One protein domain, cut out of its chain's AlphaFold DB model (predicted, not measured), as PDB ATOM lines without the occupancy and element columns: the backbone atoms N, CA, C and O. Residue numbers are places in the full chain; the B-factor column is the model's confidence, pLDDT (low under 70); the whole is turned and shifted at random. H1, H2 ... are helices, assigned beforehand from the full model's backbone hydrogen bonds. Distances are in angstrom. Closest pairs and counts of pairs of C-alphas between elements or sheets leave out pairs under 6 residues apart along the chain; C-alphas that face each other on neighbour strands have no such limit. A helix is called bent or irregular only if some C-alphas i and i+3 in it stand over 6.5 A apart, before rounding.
ATOM      1  N   ASP A 104      -0.664  29.298 -38.406       90.19
ATOM      2  CA  ASP A 104      -0.924  28.935 -39.801       90.19
ATOM      3  C   ASP A 104      -2.392  28.537 -40.022       90.19
ATOM      4  O   ASP A 104      -2.996  28.971 -41.004       90.19
ATOM      5  N   ASP A 105      -2.993  27.803 -39.078       90.31
ATOM      6  CA  ASP A 105      -4.408  27.416 -39.136       90.31
ATOM      7  C   ASP A 105      -5.305  28.664 -39.083       90.31
ATOM      8  O   ASP A 105      -6.269  28.789 -39.840       90.31
ATOM      9  N   ILE A 106      -4.966  29.634 -38.226       88.19
ATOM     10  CA  ILE A 106      -5.693  30.907 -38.122       88.19
ATOM     11  C   ILE A 106      -5.595  31.687 -39.442       88.19
ATOM     12  O   ILE A 106      -6.613  32.167 -39.949       88.19
ATOM     13  N   LYS A 107      -4.397  31.794 -40.032       88.75
ATOM     14  CA  LYS A 107      -4.183  32.475 -41.322       88.75
ATOM     15  C   LYS A 107      -4.967  31.809 -42.451       88.75
ATOM     16  O   LYS A 107      -5.581  32.508 -43.262       88.75
ATOM     17  N   GLU A 108      -4.981  30.479 -42.495       92.31
ATOM     18  CA  GLU A 108      -5.738  29.713 -43.484       92.31
ATOM     19  C   GLU A 108      -7.245  29.968 -43.354       92.31
ATOM     20  O   GLU A 108      -7.899  30.308 -44.343       92.31
ATOM     21  N   VAL A 109      -7.796  29.903 -42.139       89.69
ATOM     22  CA  VAL A 109      -9.226  30.150 -41.894       89.69
ATOM     23  C   VAL A 109      -9.622  31.589 -42.242       89.69
ATOM     24  O   VAL A 109     -10.677  31.798 -42.843       89.69
ATOM     25  N   ILE A 110      -8.778  32.585 -41.943       89.25
ATOM     26  CA  ILE A 110      -9.008  33.982 -42.354       89.25
ATOM     27  C   ILE A 110      -9.074  34.088 -43.881       89.25
ATOM     28  O   ILE A 110      -9.970  34.740 -44.424       89.25
ATOM     29  N   HIS A 111      -8.149  33.432 -44.585       90.31
ATOM     30  CA  HIS A 111      -8.128  33.426 -46.044       90.31
ATOM     31  C   HIS A 111      -9.376  32.748 -46.632       90.31
ATOM     32  O   HIS A 111      -9.978  33.279 -47.567       90.31
ATOM     33  N   ILE A 112      -9.804  31.611 -46.071       93.06
ATOM     34  CA  ILE A 112     -11.033  30.913 -46.476       93.06
ATOM     35  C   ILE A 112     -12.254  31.814 -46.259       93.06
ATOM     36  O   ILE A 112     -12.990  32.071 -47.212       93.06
ATOM     37  N   GLY A 113     -12.426  32.365 -45.055       90.94
ATOM     38  CA  GLY A 113     -13.568  33.222 -44.727       90.94
ATOM     39  C   GLY A 113     -13.642  34.480 -45.597       90.94
ATOM     40  O   GLY A 113     -14.726  34.900 -45.998       90.94
ATOM     41  N   TYR A 114     -12.494  35.055 -45.961       88.94
ATOM     42  CA  TYR A 114     -12.433  36.171 -46.904       88.94
ATOM     43  C   TYR A 114     -12.901  35.777 -48.312       88.94
ATOM     44  O   TYR A 114     -13.689  36.502 -48.925       88.94
ATOM     45  N   ASN A 115     -12.446  34.632 -48.826       90.44
ATOM     46  CA  ASN A 115     -12.848  34.160 -50.149       90.44
ATOM     47  C   ASN A 115     -14.347  33.846 -50.199       90.44
ATOM     48  O   ASN A 115     -15.025  34.294 -51.122       90.44
ATOM     49  N   GLU A 116     -14.885  33.171 -49.181       92.19
ATOM     50  CA  GLU A 116     -16.325  32.912 -49.066       92.19
ATOM     51  C   GLU A 116     -17.135  34.212 -48.996       92.19
ATOM     52  O   GLU A 116     -18.152  34.357 -49.682       92.19
ATOM     53  N   ALA A 117     -16.670  35.201 -48.226       89.38
ATOM     54  CA  ALA A 117     -17.311  36.510 -48.151       89.38
ATOM     55  C   ALA A 117     -17.310  37.236 -49.507       89.38
ATOM     56  O   ALA A 117     -18.317  37.847 -49.873       89.38
ATOM     57  N   ILE A 118     -16.222  37.143 -50.282       87.62
ATOM     58  CA  ILE A 118     -16.164  37.676 -51.650       87.62
ATOM     59  C   ILE A 118     -17.147  36.955 -52.564       87.62
ATOM     60  O   ILE A 118     -17.872  37.613 -53.310       87.62
ATOM     61  N   GLU A 119     -17.163  35.624 -52.553       89.38
ATOM     62  CA  GLU A 119     -18.060  34.840 -53.399       89.38
ATOM     63  C   GLU A 119     -19.524  35.168 -53.100       89.38
ATOM     64  O   GLU A 119     -20.307  35.410 -54.023       89.38
ATOM     65  N   LEU A 120     -19.872  35.285 -51.818       90.81
ATOM     66  CA  LEU A 120     -21.198  35.688 -51.368       90.81
ATOM     67  C   LEU A 120     -21.532  37.131 -51.777       90.81
ATOM     68  O   LEU A 120     -22.624  37.388 -52.286       90.81
ATOM     69  N   ALA A 121     -20.600  38.075 -51.627       88.25
ATOM     70  CA  ALA A 121     -20.791  39.457 -52.065       88.25
ATOM     71  C   ALA A 121     -21.000  39.552 -53.586       88.25
ATOM     72  O   ALA A 121     -21.899  40.260 -54.048       88.25
ATOM     73  N   ASN A 122     -20.229  38.786 -54.362       88.00
ATOM     74  CA  ASN A 122     -20.361  38.695 -55.812       88.00
ATOM     75  C   ASN A 122     -21.711  38.085 -56.212       88.00
ATOM     76  O   ASN A 122     -22.383  38.611 -57.103       88.00
ATOM     77  N   TYR A 123     -22.138  37.016 -55.531       90.94
ATOM     78  CA  TYR A 123     -23.449  36.394 -55.725       90.94
ATOM     79  C   TYR A 123     -24.590  37.390 -55.470       90.94
ATOM     80  O   TYR A 123     -25.516  37.504 -56.277       90.94
ATOM     81  N   LEU A 124     -24.486  38.171 -54.392       90.50
ATOM     82  CA  LEU A 124     -25.450  39.209 -54.024       90.50
ATOM     83  C   LEU A 124     -25.303  40.507 -54.838       90.50
ATOM     84  O   LEU A 124     -26.120  41.415 -54.682       90.50
ATOM     85  N   LYS A 125     -24.304  40.598 -55.728       87.06
ATOM     86  CA  LYS A 125     -23.965  41.793 -56.522       87.06
ATOM     87  C   LYS A 125     -23.738  43.039 -55.659       87.06
ATOM     88  O   LYS A 125     -24.119  44.149 -56.033       87.06
ATOM     89  N   ILE A 126     -23.125  42.861 -54.493       82.88
ATOM     90  CA  ILE A 126     -22.705  43.965 -53.632       82.88
ATOM     91  C   ILE A 126     -21.426  44.531 -54.243       82.88
ATOM     92  O   ILE A 126     -20.356  43.967 -54.081       82.88
ATOM     93  N   ASN A 127     -21.553  45.613 -55.012       65.25
ATOM     94  CA  ASN A 127     -20.469  46.198 -55.805       65.25
ATOM     95  C   ASN A 127     -19.213  46.479 -54.954       65.25
ATOM     96  O   ASN A 127     -19.182  47.434 -54.180       65.25
ATOM     97  N   ASN A 128     -18.156  45.695 -55.160       59.97
ATOM     98  CA  ASN A 128     -16.876  45.733 -54.452       59.97
ATOM     99  C   ASN A 128     -16.034  46.932 -54.938       59.97
ATOM    100  O   ASN A 128     -14.943  46.782 -55.489       59.97
ATOM    101  N   ARG A 129     -16.543  48.161 -54.813       53.22
ATOM    102  CA  ARG A 129     -15.672  49.337 -54.892       53.22
ATOM    103  C   ARG A 129     -14.986  49.444 -53.536       53.22
ATOM    104  O   ARG A 129     -15.668  49.524 -52.523       53.22
ATOM    105  N   THR A 130     -13.653  49.395 -53.547       57.66
ATOM    106  CA  THR A 130     -12.754  49.490 -52.380       57.66
ATOM    107  C   THR A 130     -12.840  48.337 -51.374       57.66
ATOM    108  O   THR A 130     -13.270  48.525 -50.245       57.66
ATOM    109  N   ILE A 131     -12.357  47.149 -51.755       56.72
ATOM    110  CA  ILE A 131     -11.837  46.181 -50.776       56.72
ATOM    111  C   ILE A 131     -10.305  46.206 -50.905       56.72
ATOM    112  O   ILE A 131      -9.806  45.940 -52.003       56.72
ATOM    113  N   PRO A 132      -9.552  46.601 -49.861       56.56
ATOM    114  CA  PRO A 132      -8.096  46.525 -49.885       56.56
ATOM    115  C   PRO A 132      -7.644  45.068 -50.034       56.56
ATOM    116  O   PRO A 132      -8.286  44.144 -49.539       56.56
ATOM    117  N   SER A 133      -6.545  44.864 -50.759       56.09
ATOM    118  CA  SER A 133      -5.954  43.539 -50.984       56.09
ATOM    119  C   SER A 133      -5.629  42.857 -49.647       56.09
ATOM    120  O   SER A 133      -5.168  43.529 -48.726       56.09
ATOM    121  N   ILE A 134      -5.777  41.527 -49.553       56.72
ATOM    122  CA  ILE A 134      -5.353  40.726 -48.382       56.72
ATOM    123  C   ILE A 134      -3.916  41.081 -47.964       56.72
ATOM    124  O   ILE A 134      -3.627  41.187 -46.780       56.72
ATOM    125  N   GLN A 135      -3.031  41.351 -48.929       52.47
ATOM    126  CA  GLN A 135      -1.637  41.731 -48.664       52.47
ATOM    127  C   GLN A 135      -1.508  43.051 -47.886       52.47
ATOM    128  O   GLN A 135      -0.562  43.219 -47.128       52.47
ATOM    129  N   GLN A 136      -2.458  43.979 -48.048       54.34
ATOM    130  CA  GLN A 136      -2.490  45.243 -47.306       54.34
ATOM    131  C   GLN A 136      -3.038  45.058 -45.887       54.34
ATOM    132  O   GLN A 136      -2.595  45.749 -44.979       54.34
ATOM    133  N   LEU A 137      -3.968  44.119 -45.683       55.84
ATOM    134  CA  LEU A 137      -4.533  43.825 -44.363       55.84
ATOM    135  C   LEU A 137      -3.591  42.970 -43.505       55.84
ATOM    136  O   LEU A 137      -3.455  43.234 -42.318       55.84
ATOM    137  N   VAL A 138      -2.895  42.000 -44.108       49.78
ATOM    138  CA  VAL A 138      -1.891  41.167 -43.422       49.78
ATOM    139  C   VAL A 138      -0.670  41.998 -43.011       49.78
ATOM    140  O   VAL A 138      -0.188  41.846 -41.895       49.78
ATOM    141  N   ALA A 139      -0.230  42.944 -43.850       42.44
ATOM    142  CA  ALA A 139       0.866  43.851 -43.501       42.44
ATOM    143  C   ALA A 139       0.542  44.740 -42.283       42.44
ATOM    144  O   ALA A 139       1.427  45.015 -41.484       42.44
ATOM    145  N   CYS A 140      -0.714  45.158 -42.086       40.28
ATOM    146  CA  CYS A 140      -1.089  45.952 -40.909       40.28
ATOM    147  C   CYS A 140      -0.975  45.180 -39.582       40.28
ATOM    148  O   CYS A 140      -0.773  45.806 -38.546       40.28
ATOM    149  N   VAL A 141      -1.084  43.847 -39.601       45.25
ATOM    150  CA  VAL A 141      -0.972  43.014 -38.390       45.25
ATOM    151  C   VAL A 141       0.488  42.870 -37.945       45.25
ATOM    152  O   VAL A 141       0.757  42.814 -36.751       45.25
ATOM    153  N   GLU A 142       1.442  42.889 -38.880       37.72
ATOM    154  CA  GLU A 142       2.877  42.754 -38.577       37.72
ATOM    155  C   GLU A 142       3.531  44.053 -38.061       37.72
ATOM    156  O   GLU A 142       4.592  43.991 -37.451       37.72
ATOM    157  N   PHE A 143       2.905  45.225 -38.248       35.41
ATOM    158  CA  PHE A 143       3.485  46.527 -37.871       35.41
ATOM    159  C   PHE A 143       2.964  47.130 -36.553       35.41
ATOM    160  O   PHE A 143       3.350  48.246 -36.216       35.41
TER     161      PHE A 143
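AT A GLANCE: This is residues 104 to 143 of the 226 residues of an uncharacterized protein of Glomus cerebriforme (UniProt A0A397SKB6). A long straight helix, H1, makes one side of an open, flattened U; after it the chain turns round and folds back through a stretch without a named element to a short helix, H2, which lies across a gap from the first part of H1. The two helices do not pack on each other, and residues 119 to 125, of which 119 to 123 belong to H1, stick out. The printed part has 40 residues with two named helices, H1 then H2, and no named strand; its class is all helix. It is loose, with a radius of gyration of the C-alphas of 11.6 A, and only just flat, spanning 33 by 21 by 8 A.

HOW THE PARTS SIT: H1, residues 104 to 123, is followed by a short link of 10 residues, 124 to 133, and then by H2, residues 134 to 142. H1 and H2 are apart, but only just: their closest C-alphas are 8.2 A from each other. Residues 119 to 125, of which 119 to 123 belong to H1, stand free. In H1 every O i to N i+4 pair is within hydrogen-bond range; in H2 it is 2 of 5, beside 4 of 6 O i to N i+3 pairs.

IN THESE COORDINATES: H1 runs 28.6 A from C-alpha 104 at (-0.924, 28.935, -39.801) to C-alpha 123 at (-23.449, 36.394, -55.725). H2 runs 13.0 A from Ile 134 to Glu 142, whose C-alpha is at (2.877, 42.754, -38.577). Neither helix is bent.

THE WHOLE: The C-alphas of Leu 124 and Phe 143 are the two farthest apart, at 33.9 A, while those of Asp 104 and Phe 143, the first and last printed, are 18.2 A apart. The printed part has no cut and no long link. The mean pLDDT of the printed part is 73.4; residues 127 to 143 are under 70, and the mean is 90 for H1 and 48 for H2.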